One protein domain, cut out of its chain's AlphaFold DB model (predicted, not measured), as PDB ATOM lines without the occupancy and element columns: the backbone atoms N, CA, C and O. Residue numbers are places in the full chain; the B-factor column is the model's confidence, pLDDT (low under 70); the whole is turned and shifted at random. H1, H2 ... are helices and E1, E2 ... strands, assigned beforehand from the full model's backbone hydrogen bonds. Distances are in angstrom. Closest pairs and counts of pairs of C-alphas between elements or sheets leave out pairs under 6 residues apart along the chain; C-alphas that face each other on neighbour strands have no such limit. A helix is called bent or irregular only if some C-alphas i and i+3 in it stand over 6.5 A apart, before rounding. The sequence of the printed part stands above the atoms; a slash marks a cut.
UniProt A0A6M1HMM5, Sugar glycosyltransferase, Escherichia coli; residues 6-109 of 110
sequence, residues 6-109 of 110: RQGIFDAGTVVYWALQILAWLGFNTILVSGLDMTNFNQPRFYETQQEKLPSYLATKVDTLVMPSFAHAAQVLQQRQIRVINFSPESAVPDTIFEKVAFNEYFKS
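AT A GLANCE: This is residues 6 to 109 of the 110 residues of the protein "Sugar glycosyltransferase" of Escherichia coli (UniProt A0A6M1HMM5). Two helices, H1 and H2, run side by side over one face of a very small parallel sheet made of E1 and E2, and the short H3 lies past the sheet's other face, away from both helices. A long loop, residues 34 to 57, reaches far out at one end of the domain, and a second one, residues 87 to 102, folds back so that residues 99 to 100 pair with E2. The printed part has 104 residues, with three named helices and two named strands in the order H1, E1, H2, E2, H3; the sheet's order is E1, E2. The class is mostly helix, though under half of the residues, 46, are in named elements. The whole is compact, with a radius of gyration of the C-alphas of 14.4 A and spans of 42 by 39 by 22 A.

HOW THE PARTS SIT: Start at residue 6 and read on to H1, residues 15 to 26; a tight link of 3 residues leads from it to strand E1, residues 30 to 33. Look at Leu 23 and Ile 31, the closest C-alphas of H1 and E1, 7.5 A apart. After a long link you reach H2, residues 58 to 79, which touches H1 with its residues 69 to 77 alone. The closest C-alphas of the two helices are those of Tyr 17 and Phe 70, 7.1 A apart, and their lines stand at a shallow tilt of 18 degrees, the same way. H2 has a kink of 50 degrees near residue 65; it is irregular, with C-alphas 60 and 63 at 7.7 A, and its line is a rough one. A tight link of 3 residues leads to E2, residues 83 to 86, where the C-alphas of Leu 77 and Arg 83, the closest of H2 and E2, are 7.0 A apart. E1 and E2 are parallel neighbours, their directions 16 degrees apart; find N 31 and O 83 at 2.8 A and N 85 and O 31 at 2.9 A, both within hydrogen-bond range. E1, H2 and E2 form a strand-helix-strand unit, two parallel neighbour strands with a helix between them in the chain, and its crossover is right-handed. Residues 85 to 86 of E2 also pair, parallel, with residues 99 to 100. H3, residues 103 to 106, is apart from H1, H2 and E1. Of the O i to N i+4 pairs, 7 of 8 in H1 and 14 of 18 in H2 are within hydrogen-bond range; H3 is too short for such a pair.

IN THESE COORDINATES: Find C-alpha 15 at (-29.593, -36.140, 4.849); from there H1 runs 16.6 A to C-alpha 26. E1 goes from Thr 30 to Val 33, 9.9 A. Find C-alpha 58 at (-21.205, -42.130, 1.912), where H2, the longest helix, begins its 27.7 A to Gln 79. E2 goes from Arg 83 to Asn 86, 10.1 A. H3 runs 5.5 A from Phe 103 to C-alpha 106 at (-41.475, -49.804, 20.291).

THE WHOLE: The two C-alphas farthest apart, those of Gln 51 and Gln 79, are 44.0 A apart. The links E1 to H2, of 24 residues, and E2 to H3, of 16, are long; in the first, look for C-alphas 5 to 26 A from the mean of all C-alphas. The printed part, residues 6 to 109, has no cut. The mean pLDDT of the printed part is 95.6, and one printed residue, Ser 109, is under 70 in this model.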
ATOM      1  N   ARG A   6     -32.734 -21.191  10.677       96.88
ATOM      2  CA  ARG A   6     -32.797 -19.898   9.967       96.88
ATOM      3  C   ARG A   6     -31.412 -19.274   9.801       96.88
ATOM      4  O   ARG A   6     -31.221 -18.447   8.917       96.88
ATOM      5  N   GLN A   7     -30.460 -19.677  10.641       96.69
ATOM      6  CA  GLN A   7     -29.053 -19.273  10.567       96.69
ATOM      7  C   GLN A   7     -28.227 -20.208   9.670       96.69
ATOM      8  O   GLN A   7     -27.040 -19.975   9.458       96.69
ATOM      9  N   GLY A   8     -28.851 -21.261   9.133       96.31
ATOM     10  CA  GLY A   8     -28.217 -22.268   8.294       96.31
ATOM     11  C   GLY A   8     -28.256 -23.667   8.904       96.31
ATOM     12  O   GLY A   8     -28.598 -23.873  10.072       96.31
ATOM     13  N   ILE A   9     -27.895 -24.641   8.071       96.50
ATOM     14  CA  ILE A   9     -27.830 -26.064   8.408       96.50
ATOM     15  C   ILE A   9     -26.397 -26.533   8.172       96.50
ATOM     16  O   ILE A   9     -25.808 -26.243   7.131       96.50
ATOM     17  N   PHE A  10     -25.834 -27.264   9.132       97.31
ATOM     18  CA  PHE A  10     -24.532 -27.896   8.949       97.31
ATOM     19  C   PHE A  10     -24.698 -29.199   8.177       97.31
ATOM     20  O   PHE A  10     -25.502 -30.044   8.570       97.31
ATOM     21  N   ASP A  11     -23.915 -29.378   7.117       96.19
ATOM     22  CA  ASP A  11     -23.837 -30.654   6.415       96.19
ATOM     23  C   ASP A  11     -22.891 -31.634   7.125       96.19
ATOM     24  O   ASP A  11     -21.907 -31.235   7.745       96.19
ATOM     25  N   ALA A  12     -23.193 -32.925   7.001       96.69
ATOM     26  CA  ALA A  12     -22.343 -34.018   7.467       96.69
ATOM     27  C   ALA A  12     -22.326 -35.203   6.487       96.69
ATOM     28  O   ALA A  12     -22.103 -36.343   6.888       96.69
ATOM     29  N   GLY A  13     -22.598 -34.971   5.197       93.81
ATOM     30  CA  GLY A  13     -22.561 -36.023   4.179       93.81
ATOM     31  C   GLY A  13     -23.723 -37.020   4.239       93.81
ATOM     32  O   GLY A  13     -23.672 -38.047   3.565       93.81
ATOM     33  N   THR A  14     -24.770 -36.726   5.014       95.06
ATOM     34  CA  THR A  14     -26.013 -37.502   5.072       95.06
ATOM     35  C   THR A  14     -27.211 -36.599   5.358       95.06
ATOM     36  O   THR A  14     -27.156 -35.708   6.207       95.06
ATOM     37  N   VAL A  15     -28.327 -36.874   4.684       95.25
ATOM     38  CA  VAL A  15     -29.593 -36.140   4.849       95.25
ATOM     39  C   VAL A  15     -30.178 -36.276   6.257       95.25
ATOM     40  O   VAL A  15     -30.871 -35.380   6.732       95.25
ATOM     41  N   VAL A  16     -29.848 -37.356   6.970       97.38
ATOM     42  CA  VAL A  16     -30.313 -37.587   8.348       97.38
ATOM     43  C   VAL A  16     -29.789 -36.495   9.282       97.38
ATOM     44  O   VAL A  16     -30.521 -36.019  10.144       97.38
ATOM     45  N   TYR A  17     -28.556 -36.021   9.079       98.00
ATOM     46  CA  TYR A  17     -27.977 -34.969   9.919       98.00
ATOM     47  C   TYR A  17     -28.698 -33.624   9.755       98.00
ATOM     48  O   TYR A  17     -28.844 -32.867  10.715       98.00
ATOM     49  N   TRP A  18     -29.197 -33.338   8.551       97.94
ATOM     50  CA  TRP A  18     -30.034 -32.169   8.284       97.94
ATOM     51  C   TRP A  18     -31.392 -32.315   8.969       97.94
ATOM     52  O   TRP A  18     -31.832 -31.402   9.667       97.94
ATOM     53  N   ALA A  19     -32.025 -33.483   8.820       98.31
ATOM     54  CA  ALA A  19     -33.324 -33.773   9.416       98.31
ATOM     55  C   ALA A  19     -33.310 -33.600  10.943       98.31
ATOM     56  O   ALA A  19     -34.209 -32.967  11.486       98.31
ATOM     57  N   LEU A  20     -32.261 -34.070  11.628       98.44
ATOM     58  CA  LEU A  20     -32.115 -33.893  13.078       98.44
ATOM     59  C   LEU A  20     -32.098 -32.415  13.492       98.44
ATOM     60  O   LEU A  20     -32.763 -32.047  14.455       98.44
ATOM     61  N   GLN A  21     -31.372 -31.560  12.763       98.50
ATOM     62  CA  GLN A  21     -31.311 -30.118  13.044       98.50
ATOM     63  C   GLN A  21     -32.675 -29.449  12.839       98.50
ATOM     64  O   GLN A  21     -33.110 -28.651  13.668       98.50
ATOM     65  N   ILE A  22     -33.372 -29.815  11.761       98.44
ATOM     66  CA  ILE A  22     -34.705 -29.291  11.445       98.44
ATOM     67  C   ILE A  22     -35.716 -29.714  12.515       98.44
ATOM     68  O   ILE A  22     -36.401 -28.864  13.076       98.44
ATOM     69  N   LEU A  23     -35.787 -31.003  12.847       98.38
ATOM     70  CA  LEU A  23     -36.736 -31.524  13.834       98.38
ATOM     71  C   LEU A  23     -36.469 -30.957  15.235       98.38
ATOM     72  O   LEU A  23     -37.407 -30.575  15.935       98.38
ATOM     73  N   ALA A  24     -35.197 -30.818  15.616       98.19
ATOM     74  CA  ALA A  24     -34.821 -30.195  16.880       98.19
ATOM     75  C   ALA A  24     -35.169 -28.701  16.943       98.19
ATOM     76  O   ALA A  24     -35.463 -28.182  18.023       98.19
ATOM     77  N   TRP A  25     -35.133 -27.997  15.809       98.25
ATOM     78  CA  TRP A  25     -35.583 -26.609  15.726       98.25
ATOM     79  C   TRP A  25     -37.105 -26.481  15.810       98.25
ATOM     80  O   TRP A  25     -37.606 -25.592  16.494       98.25
ATOM     81  N   LEU A  26     -37.836 -27.388  15.160       97.94
ATOM     82  CA  LEU A  26     -39.301 -27.413  15.178       97.94
ATOM     83  C   LEU A  26     -39.892 -27.795  16.547       97.94
ATOM     84  O   LEU A  26     -41.092 -27.636  16.748       97.94
ATOM     85  N   GLY A  27     -39.067 -28.257  17.491       97.38
ATOM     86  CA  GLY A  27     -39.471 -28.500  18.879       97.38
ATOM     87  C   GLY A  27     -39.933 -29.926  19.174       97.38
ATOM     88  O   GLY A  27     -40.564 -30.154  20.205       97.38
ATOM     89  N   PHE A  28     -39.621 -30.897  18.310       98.31
ATOM     90  CA  PHE A  28     -39.878 -32.305  18.613       98.31
ATOM     91  C   PHE A  28     -38.972 -32.786  19.751       98.31
ATOM     92  O   PHE A  28     -37.767 -32.550  19.738       98.31
ATOM     93  N   ASN A  29     -39.558 -33.493  20.717       97.62
ATOM     94  CA  ASN A  29     -38.847 -34.072  21.862       97.62
ATOM     95  C   ASN A  29     -38.480 -35.553  21.660       97.62
ATOM     96  O   ASN A  29     -37.640 -36.082  22.382       97.62
ATOM     97  N   THR A  30     -39.078 -36.211  20.667       98.06
ATOM     98  CA  THR A  30     -38.795 -37.598  20.293       98.06
ATOM     99  C   THR A  30     -38.744 -37.684  18.775       98.06
ATOM    100  O   THR A  30     -39.665 -37.244  18.090       98.06
ATOM    101  N   ILE A  31     -37.650 -38.228  18.250       98.38
ATOM    102  CA  ILE A  31     -37.404 -38.416  16.823       98.38
ATOM    103  C   ILE A  31     -37.226 -39.910  16.575       98.38
ATOM    104  O   ILE A  31     -36.291 -40.523  17.086       98.38
ATOM    105  N   LEU A  32     -38.118 -40.479  15.771       97.75
ATOM    106  CA  LEU A  32     -38.093 -41.885  15.380       97.75
ATOM    107  C   LEU A  32     -37.538 -41.985  13.956       97.75
ATOM    108  O   LEU A  32     -38.047 -41.333  13.044       97.75
ATOM    109  N   VAL A  33     -36.487 -42.775  13.760       97.56
ATOM    110  CA  VAL A  33     -35.770 -42.890  12.485       97.56
ATOM    111  C   VAL A  33     -35.889 -44.314  11.962       97.56
ATOM    112  O   VAL A  33     -35.598 -45.260  12.681       97.56
ATOM    113  N   SER A  34     -36.274 -44.469  10.697       94.50
ATOM    114  CA  SER A  34     -36.289 -45.759   9.999       94.50
ATOM    115  C   SER A  34     -35.332 -45.729   8.807       94.50
ATOM    116  O   SER A  34     -35.204 -44.696   8.146       94.50
ATOM    117  N   GLY A  35     -34.650 -46.847   8.544       91.81
ATOM    118  CA  GLY A  35     -33.689 -46.981   7.443       91.81
ATOM    119  C   GLY A  35     -32.323 -46.331   7.698       91.81
ATOM    120  O   GLY A  35     -31.570 -46.087   6.754       91.81
ATOM    121  N   LEU A  36     -31.983 -46.023   8.957       95.81
ATOM    122  CA  LEU A  36     -30.649 -45.542   9.328       95.81
ATOM    123  C   LEU A  36     -29.732 -46.736   9.610       95.81
ATOM    124  O   LEU A  36     -29.406 -47.030  10.758       95.81
ATOM    125  N   ASP A  37     -29.297 -47.420   8.555       94.06
ATOM    126  CA  ASP A  37     -28.460 -48.617   8.693       94.06
ATOM    127  C   ASP A  37     -26.965 -48.280   8.745       94.06
ATOM    128  O   ASP A  37     -26.249 -48.787   9.597       94.06
ATOM    129  N   MET A  38     -26.474 -47.393   7.869       94.06
ATOM    130  CA  MET A  38     -25.038 -47.060   7.743       94.06
ATOM    131  C   MET A  38     -24.124 -48.286   7.534       94.06
ATOM    132  O   MET A  38     -22.957 -48.285   7.917       94.06
ATOM    133  N   THR A  39     -24.646 -49.330   6.897       90.88
ATOM    134  CA  THR A  39     -23.916 -50.540   6.502       90.88
ATOM    135  C   THR A  39     -23.988 -50.721   4.985       90.88
ATOM    136  O   THR A  39     -24.653 -49.960   4.282       90.88
ATOM    137  N   ASN A  40     -23.296 -51.738   4.459       89.94
ATOM    138  CA  ASN A  40     -23.491 -52.233   3.093       89.94
ATOM    139  C   ASN A  40     -23.397 -51.165   1.986       89.94
ATOM    140  O   ASN A  40     -24.077 -51.268   0.971       89.94
ATOM    141  N   PHE A  41     -22.511 -50.171   2.118       91.31
ATOM    142  CA  PHE A  41     -22.407 -49.054   1.160       91.31
ATOM    143  C   PHE A  41     -22.107 -49.469  -0.292       91.31
ATOM    144  O   PHE A  41     -22.333 -48.707  -1.234       91.31
ATOM    145  N   ASN A  42     -21.595 -50.686  -0.482       89.81
ATOM    146  CA  ASN A  42     -21.312 -51.261  -1.791       89.81
ATOM    147  C   ASN A  42     -22.505 -52.026  -2.392       89.81
ATOM    148  O   ASN A  42     -22.418 -52.438  -3.545       89.81
ATOM    149  N   GLN A  43     -23.624 -52.149  -1.680       92.88
ATOM    150  CA  GLN A  43     -24.876 -52.735  -2.168       92.88
ATOM    151  C   GLN A  43     -25.884 -51.642  -2.574       92.88
ATOM    152  O   GLN A  43     -25.702 -50.481  -2.195       92.88
ATOM    153  N   PRO A  44     -26.910 -51.967  -3.383       93.25
ATOM    154  CA  PRO A  44     -28.035 -51.071  -3.635       93.25
ATOM    155  C   PRO A  44     -28.746 -50.709  -2.330       93.25
ATOM    156  O   PRO A  44     -28.814 -51.520  -1.401       93.25
ATOM    157  N   ARG A  45     -29.293 -49.495  -2.258       92.12
ATOM    158  CA  ARG A  45     -30.217 -49.117  -1.180       92.12
ATOM    159  C   ARG A  45     -31.496 -49.955  -1.278       92.12
ATOM    160  O   ARG A  45     -31.773 -50.542  -2.316       92.12
ATOM    161  N   PHE A  46     -32.316 -49.968  -0.225       90.69
ATOM    162  CA  PHE A  46     -33.519 -50.817  -0.170       90.69
ATOM    163  C   PHE A  46     -34.525 -50.579  -1.315       90.69
ATOM    164  O   PHE A  46     -35.342 -51.447  -1.604       90.69
ATOM    165  N   TYR A  47     -34.479 -49.400  -1.940       91.50
ATOM    166  CA  TYR A  47     -35.327 -48.987  -3.060       91.50
ATOM    167  C   TYR A  47     -34.611 -49.024  -4.421       91.50
ATOM    168  O   TYR A  47     -35.139 -48.505  -5.400       91.50
ATOM    169  N   GLU A  48     -33.405 -49.583  -4.492       95.38
ATOM    170  CA  GLU A  48     -32.619 -49.712  -5.720       95.38
ATOM    171  C   GLU A  48     -32.437 -51.188  -6.092       95.38
ATOM    172  O   GLU A  48     -32.428 -52.079  -5.241       95.38
ATOM    173  N   THR A  49     -32.220 -51.446  -7.379       95.88
ATOM    174  CA  THR A  49     -31.743 -52.737  -7.884       95.88
ATOM    175  C   THR A  49     -30.240 -52.678  -8.175       95.88
ATOM    176  O   THR A  49     -29.631 -51.607  -8.166       95.88
ATOM    177  N   GLN A  50     -29.607 -53.821  -8.465       94.44
ATOM    178  CA  GLN A  50     -28.192 -53.836  -8.878       94.44
ATOM    179  C   GLN A  50     -27.965 -53.060 -10.186       94.44
ATOM    180  O   GLN A  50     -26.898 -52.489 -10.387       94.44
ATOM    181  N   GLN A  51     -28.971 -53.026 -11.061       95.69
ATOM    182  CA  GLN A  51     -28.932 -52.341 -12.350       95.69
ATOM    183  C   GLN A  51     -29.150 -50.826 -12.217       95.69
ATOM    184  O   GLN A  51     -28.624 -50.067 -13.026       95.69
ATOM    185  N   GLU A  52     -29.899 -50.385 -11.204       95.00
ATOM    186  CA  GLU A  52     -30.307 -48.981 -11.015       95.00
ATOM    187  C   GLU A  52     -29.553 -48.278  -9.876       95.00
ATOM    188  O   GLU A  52     -29.844 -47.131  -9.542       95.00
ATOM    189  N   LYS A  53     -28.575 -48.956  -9.269       94.50
ATOM    190  CA  LYS A  53     -27.785 -48.421  -8.162       94.50
ATOM    191  C   LYS A  53     -27.065 -47.134  -8.568       94.50
ATOM    192  O   LYS A  53     -26.188 -47.139  -9.434       94.50
ATOM    193  N   LEU A  54     -27.360 -46.044  -7.864       92.44
ATOM    194  CA  LEU A  54     -26.667 -44.775  -8.058       92.44
ATOM    195  C   LEU A  54     -25.360 -44.709  -7.252       92.44
ATOM    196  O   LEU A  54     -25.263 -45.282  -6.159       92.44
ATOM    197  N   PRO A  55     -24.343 -43.974  -7.742       91.44
ATOM    198  CA  PRO A  55     -23.114 -43.762  -6.992       91.44
ATOM    199  C   PRO A  55     -23.388 -43.057  -5.656       91.44
ATOM    200  O   PRO A  55     -24.302 -42.242  -5.514       91.44
ATOM    201  N   SER A  56     -22.562 -43.366  -4.660       90.31
ATOM    202  CA  SER A  56     -22.637 -42.781  -3.325       90.31
ATOM    203  C   SER A  56     -21.235 -42.573  -2.771       90.31
ATOM    204  O   SER A  56     -20.406 -43.477  -2.814       90.31
ATOM    205  N   TYR A  57     -20.994 -41.399  -2.196       90.75
ATOM    206  CA  TYR A  57     -19.751 -41.083  -1.484       90.75
ATOM    207  C   TYR A  57     -19.869 -41.325   0.025       90.75
ATOM    208  O   TYR A  57     -18.992 -40.932   0.786       90.75
ATOM    209  N   LEU A  58     -20.963 -41.938   0.484       92.44
ATOM    210  CA  LEU A  58     -21.205 -42.130   1.912       92.44
ATOM    211  C   LEU A  58     -20.135 -43.028   2.553       92.44
ATOM    212  O   LEU A  58     -19.638 -42.704   3.628       92.44
ATOM    213  N   ALA A  59     -19.704 -44.081   1.846       93.50
ATOM    214  CA  ALA A  59     -18.659 -45.000   2.302       93.50
ATOM    215  C   ALA A  59     -17.338 -44.292   2.640       93.50
ATOM    216  O   ALA A  59     -16.652 -44.680   3.575       93.50
ATOM    217  N   THR A  60     -16.977 -43.244   1.891       94.31
ATOM    218  CA  THR A  60     -15.695 -42.543   2.076       94.31
ATOM    219  C   THR A  60     -15.735 -41.511   3.202       94.31
ATOM    220  O   THR A  60     -14.695 -40.984   3.589       94.31
ATOM    221  N   LYS A  61     -16.930 -41.204   3.716       95.06
ATOM    222  CA  LYS A  61     -17.173 -40.157   4.714       95.06
ATOM    223  C   LYS A  61     -17.708 -40.698   6.035       95.06
ATOM    224  O   LYS A  61     -17.785 -39.936   6.995       95.06
ATOM    225  N   VAL A  62     -18.120 -41.967   6.089       95.31
ATOM    226  CA  VAL A  62     -18.835 -42.506   7.250       95.31
ATOM    227  C   VAL A  62     -18.013 -42.373   8.534       95.31
ATOM    228  O   VAL A  62     -18.485 -41.764   9.491       95.31
ATOM    229  N   ASP A  63     -16.760 -42.822   8.519       95.12
ATOM    230  CA  ASP A  63     -15.913 -42.847   9.717       95.12
ATOM    231  C   ASP A  63     -15.345 -41.469  10.075       95.12
ATOM    232  O   ASP A  63     -15.167 -41.143  11.245       95.12
ATOM    233  N   THR A  64     -15.063 -40.636   9.069       96.44
ATOM    234  CA  THR A  64     -14.345 -39.364   9.249       96.44
ATOM    235  C   THR A  64     -15.263 -38.157   9.416       96.44
ATOM    236  O   THR A  64     -14.841 -37.149   9.979       96.44
ATOM    237  N   LEU A  65     -16.511 -38.240   8.945       97.56
ATOM    238  CA  LEU A  65     -17.471 -37.138   8.972       97.56
ATOM    239  C   LEU A  65     -18.808 -37.550   9.591       97.56
ATOM    240  O   LEU A  65     -19.251 -36.902  10.538       97.56
ATOM    241  N   VAL A  66     -19.458 -38.604   9.089       97.56
ATOM    242  CA  VAL A  66     -20.845 -38.931   9.474       97.56
ATOM    243  C   VAL A  66     -20.937 -39.372  10.933       97.56
ATOM    244  O   VAL A  66     -21.709 -38.789  11.689       97.56
ATOM    245  N   MET A  67     -20.143 -40.365  11.346       97.81
ATOM    246  CA  MET A  67     -20.189 -40.911  12.707       97.81
ATOM    247  C   MET A  67     -19.765 -39.882  13.766       97.81
ATOM    248  O   MET A  67     -20.517 -39.702  14.727       97.81
ATOM    249  N   PRO A  68     -18.661 -39.119  13.592       98.19
ATOM    250  CA  PRO A  68     -18.335 -38.023  14.505       98.19
ATOM    251  C   PRO A  68     -19.435 -36.957  14.571       98.19
ATOM    252  O   PRO A  68     -19.751 -36.457  15.652       98.19
ATOM    253  N   SER A  69     -20.065 -36.636  13.436       98.50
ATOM    254  CA  SER A  69     -21.172 -35.679  13.414       98.50
ATOM    255  C   SER A  69     -22.377 -36.205  14.182       98.50
ATOM    256  O   SER A  69     -22.928 -35.464  14.992       98.50
ATOM    257  N   PHE A  70     -22.769 -37.469  13.996       98.56
ATOM    258  CA  PHE A  70     -23.855 -38.067  14.774       98.56
ATOM    259  C   PHE A  70     -23.550 -38.112  16.269       98.56
ATOM    260  O   PHE A  70     -24.426 -37.756  17.049       98.56
ATOM    261  N   ALA A  71     -22.322 -38.447  16.672       98.56
ATOM    262  CA  ALA A  71     -21.922 -38.396  18.078       98.56
ATOM    263  C   ALA A  71     -22.094 -36.979  18.654       98.56
ATOM    264  O   ALA A  71     -22.668 -36.801  19.729       98.56
ATOM    265  N   HIS A  72     -21.684 -35.953  17.903       98.44
ATOM    266  CA  HIS A  72     -21.905 -34.561  18.292       98.44
ATOM    267  C   HIS A  72     -23.401 -34.185  18.332       98.44
ATOM    268  O   HIS A  72     -23.835 -33.509  19.264       98.44
ATOM    269  N   ALA A  73     -24.211 -34.634  17.367       98.44
ATOM    270  CA  ALA A  73     -25.661 -34.416  17.390       98.44
ATOM    271  C   ALA A  73     -26.313 -35.054  18.617       98.44
ATOM    272  O   ALA A  73     -27.109 -34.391  19.273       98.44
ATOM    273  N   ALA A  74     -25.967 -36.299  18.943       98.56
ATOM    274  CA  ALA A  74     -26.501 -37.003  20.104       98.56
ATOM    275  C   ALA A  74     -26.264 -36.210  21.397       98.56
ATOM    276  O   ALA A  74     -27.203 -35.988  22.158       98.56
ATOM    277  N   GLN A  75     -25.052 -35.677  21.586       98.44
ATOM    278  CA  GLN A  75     -24.724 -34.817  22.730       98.44
ATOM    279  C   GLN A  75     -25.596 -33.554  22.783       98.44
ATOM    280  O   GLN A  75     -26.166 -33.235  23.828       98.44
ATOM    281  N   VAL A  76     -25.734 -32.841  21.660       98.31
ATOM    282  CA  VAL A  76     -26.545 -31.613  21.583       98.31
ATOM    283  C   VAL A  76     -28.027 -31.907  21.836       98.31
ATOM    284  O   VAL A  76     -28.693 -31.170  22.561       98.31
ATOM    285  N   LEU A  77     -28.558 -32.983  21.258       98.38
ATOM    286  CA  LEU A  77     -29.961 -33.374  21.403       98.38
ATOM    287  C   LEU A  77     -30.270 -33.832  22.830       98.38
ATOM    288  O   LEU A  77     -31.277 -33.405  23.393       98.38
ATOM    289  N   GLN A  78     -29.368 -34.588  23.459       97.69
ATOM    290  CA  GLN A  78     -29.490 -34.998  24.857       97.69
ATOM    291  C   GLN A  78     -29.557 -33.792  25.804       97.69
ATOM    292  O   GLN A  78     -30.422 -33.749  26.679       97.69
ATOM    293  N   GLN A  79     -28.705 -32.778  25.606       97.88
ATOM    294  CA  GLN A  79     -28.737 -31.532  26.390       97.88
ATOM    295  C   GLN A  79     -30.065 -30.775  26.256       97.88
ATOM    296  O   GLN A  79     -30.462 -30.054  27.168       97.88
ATOM    297  N   ARG A  80     -30.762 -30.949  25.128       97.25
ATOM    298  CA  ARG A  80     -32.079 -30.358  24.857       97.25
ATOM    299  C   ARG A  80     -33.238 -31.298  25.193       97.25
ATOM    300  O   ARG A  80     -34.374 -30.975  24.869       97.25
ATOM    301  N   GLN A  81     -32.960 -32.436  25.833       98.06
ATOM    302  CA  GLN A  81     -33.946 -33.456  26.200       98.06
ATOM    303  C   GLN A  81     -34.718 -34.018  24.993       98.06
ATOM    304  O   GLN A  81     -35.884 -34.387  25.107       98.06
ATOM    305  N   ILE A  82     -34.060 -34.086  23.831       98.44
ATOM    306  CA  ILE A  82     -34.613 -34.669  22.609       98.44
ATOM    307  C   ILE A  82     -34.082 -36.094  22.473       98.44
ATOM    308  O   ILE A  82     -32.875 -36.308  22.356       98.44
ATOM    309  N   ARG A  83     -34.988 -37.070  22.467       98.06
ATOM    310  CA  ARG A  83     -34.669 -38.480  22.241       98.06
ATOM    311  C   ARG A  83     -34.600 -38.771  20.749       98.06
ATOM    312  O   ARG A  83     -35.456 -38.321  19.990       98.06
ATOM    313  N   VAL A  84     -33.613 -39.559  20.336       98.44
ATOM    314  CA  VAL A  84     -33.518 -40.095  18.974       98.44
ATOM    315  C   VAL A  84     -33.470 -41.607  19.061       98.44
ATOM    316  O   VAL A  84     -32.614 -42.158  19.752       98.44
ATOM    317  N   ILE A  85     -34.388 -42.250  18.351       98.12
ATOM    318  CA  ILE A  85     -34.573 -43.694  18.360       98.12
ATOM    319  C   ILE A  85     -34.458 -44.191  16.925       98.12
ATOM    320  O   ILE A  85     -35.176 -43.736  16.035       98.12
ATOM    321  N   ASN A  86     -33.539 -45.116  16.699       98.19
ATOM    322  CA  ASN A  86     -33.309 -45.768  15.428       98.19
ATOM    323  C   ASN A  86     -34.008 -47.131  15.396       98.19
ATOM    324  O   ASN A  86     -33.724 -48.017  16.202       98.19
ATOM    325  N   PHE A  87     -34.889 -47.310  14.418       97.50
ATOM    326  CA  PHE A  87     -35.622 -48.547  14.185       97.50
ATOM    327  C   PHE A  87     -34.855 -49.616  13.408       97.50
ATOM    328  O   PHE A  87     -35.433 -50.650  13.078       97.50
ATOM    329  N   SER A  88     -33.566 -49.390  13.144       96.19
ATOM    330  CA  SER A  88     -32.635 -50.365  12.575       96.19
ATOM    331  C   SER A  88     -31.735 -50.967  13.675       96.19
ATOM    332  O   SER A  88     -30.694 -50.379  13.986       96.19
ATOM    333  N   PRO A  89     -32.067 -52.139  14.264       94.75
ATOM    334  CA  PRO A  89     -31.257 -52.763  15.319       94.75
ATOM    335  C   PRO A  89     -29.835 -53.104  14.856       94.75
ATOM    336  O   PRO A  89     -28.866 -52.881  15.579       94.75
ATOM    337  N   GLU A  90     -29.709 -53.534  13.600       95.12
ATOM    338  CA  GLU A  90     -28.441 -53.908  12.960       95.12
ATOM    339  C   GLU A  90     -27.676 -52.706  12.372       95.12
ATOM    340  O   GLU A  90     -26.750 -52.866  11.578       95.12
ATOM    341  N   SER A  91     -28.070 -51.477  12.725       96.69
ATOM    342  CA  SER A  91     -27.380 -50.267  12.276       96.69
ATOM    343  C   SER A  91     -25.922 -50.242  12.740       96.69
ATOM    344  O   SER A  91     -25.623 -50.565  13.891       96.69
ATOM    345  N   ALA A  92     -25.020 -49.755  11.889       96.19
ATOM    346  CA  ALA A  92     -23.641 -49.449  12.260       96.19
ATOM    347  C   ALA A  92     -23.525 -48.221  13.173       96.19
ATOM    348  O   ALA A  92     -22.495 -48.052  13.820       96.19
ATOM    349  N   VAL A  93     -24.543 -47.353  13.238       97.56
ATOM    350  CA  VAL A  93     -24.558 -46.252  14.213       97.56
ATOM    351  C   VAL A  93     -24.647 -46.878  15.607       97.56
ATOM    352  O   VAL A  93     -25.587 -47.628  15.835       97.56
ATOM    353  N   PRO A  94     -23.712 -46.637  16.539       96.62
ATOM    354  CA  PRO A  94     -23.770 -47.230  17.875       96.62
ATOM    355  C   PRO A  94     -25.020 -46.818  18.665       96.62
ATOM    356  O   PRO A  94     -25.527 -45.707  18.511       96.62
ATOM    357  N   ASP A  95     -25.474 -47.697  19.557       95.69
ATOM    358  CA  ASP A  95     -26.549 -47.429  20.525       95.69
ATOM    359  C   ASP A  95     -26.198 -46.298  21.511       95.69
ATOM    360  O   ASP A  95     -27.073 -45.573  21.977       95.69
ATOM    361  N   THR A  96     -24.903 -46.084  21.759       95.75
ATOM    362  CA  THR A  96     -24.373 -44.934  22.509       95.75
ATOM    363  C   THR A  96     -24.576 -43.588  21.808       95.75
ATOM    364  O   THR A  96     -24.461 -42.548  22.457       95.75
ATOM    365  N   ILE A  97     -24.870 -43.584  20.501       97.88
ATOM    366  CA  ILE A  97     -25.208 -42.380  19.736       97.88
ATOM    367  C   ILE A  97     -26.729 -42.222  19.653       97.88
ATOM    368  O   ILE A  97     -27.252 -41.197  20.082       97.88
ATOM    369  N   PHE A  98     -27.444 -43.220  19.125       97.94
ATOM    370  CA  PHE A  98     -28.909 -43.222  19.059       97.94
ATOM    371  C   PHE A  98     -29.450 -44.547  19.590       97.94
ATOM    372  O   PHE A  98     -28.996 -45.604  19.157       97.94
ATOM    373  N   GLU A  99     -30.449 -44.482  20.476       97.19
ATOM    374  CA  GLU A  99     -31.141 -45.659  21.014       97.19
ATOM    375  C   GLU A  99     -31.634 -46.539  19.862       97.19
ATOM    376  O   GLU A  99     -32.154 -46.021  18.875       97.19
ATOM    377  N   LYS A 100     -31.485 -47.861  19.968       97.62
ATOM    378  CA  LYS A 100     -31.990 -48.797  18.960       97.62
ATOM    379  C   LYS A 100     -33.110 -49.637  19.526       97.62
ATOM    380  O   LYS A 100     -32.967 -50.238  20.585       97.62
ATOM    381  N   VAL A 101     -34.189 -49.747  18.771       96.06
ATOM    382  CA  VAL A 101     -35.322 -50.604  19.116       96.06
ATOM    383  C   VAL A 101     -35.929 -51.132  17.827       96.06
ATOM    384  O   VAL A 101     -35.946 -50.434  16.821       96.06
ATOM    385  N   ALA A 102     -36.430 -52.362  17.803       95.44
ATOM    386  CA  ALA A 102     -37.171 -52.813  16.631       95.44
ATOM    387  C   ALA A 102     -38.499 -52.042  16.531       95.44
ATOM    388  O   ALA A 102     -39.177 -51.857  17.541       95.44
ATOM    389  N   PHE A 103     -38.902 -51.650  15.317       93.75
ATOM    390  CA  PHE A 103     -40.152 -50.910  15.075       93.75
ATOM    391  C   PHE A 103     -41.356 -51.540  15.795       93.75
ATOM    392  O   PHE A 103     -42.058 -50.876  16.549       93.75
ATOM    393  N   ASN A 104     -41.551 -52.851  15.623       93.38
ATOM    394  CA  ASN A 104     -42.669 -53.572  16.234       93.38
ATOM    395  C   ASN A 104     -42.578 -53.654  17.764       93.38
ATOM    396  O   ASN A 104     -43.604 -53.842  18.402       93.38
ATOM    397  N   GLU A 105     -41.385 -53.576  18.352       93.69
ATOM    398  CA  GLU A 105     -41.218 -53.618  19.809       93.69
ATOM    399  C   GLU A 105     -41.572 -52.266  20.437       93.69
ATOM    400  O   GLU A 105     -42.266 -52.235  21.445       93.69
ATOM    401  N   TYR A 106     -41.193 -51.155  19.794       94.00
ATOM    402  CA  TYR A 106     -41.475 -49.804  20.291       94.00
ATOM    403  C   TYR A 106     -42.975 -49.532  20.483       94.00
ATOM    404  O   TYR A 106     -43.385 -48.981  21.499       94.00
ATOM    405  N   PHE A 107     -43.808 -49.959  19.529       91.69
ATOM    406  CA  PHE A 107     -45.256 -49.708  19.560       91.69
ATOM    407  C   PHE A 107     -46.072 -50.769  20.312       91.69
ATOM    408  O   PHE A 107     -47.287 -50.637  20.414       91.69
ATOM    409  N   LYS A 108     -45.446 -51.831  20.832       87.75
ATOM    410  CA  LYS A 108     -46.129 -52.792  21.721       87.75
ATOM    411  C   LYS A 108     -46.241 -52.285  23.158       87.75
ATOM    412  O   LYS A 108     -47.061 -52.802  23.910       87.75
ATOM    413  N   SER A 109     -45.374 -51.351  23.545       64.44
ATOM    414  CA  SER A 109     -45.265 -50.810  24.904       64.44
ATOM    415  C   SER A 109     -45.982 -49.471  25.114       64.44
ATOM    416  O   SER A 109     -45.856 -48.904  26.198       64.44
TER     417      SER A 109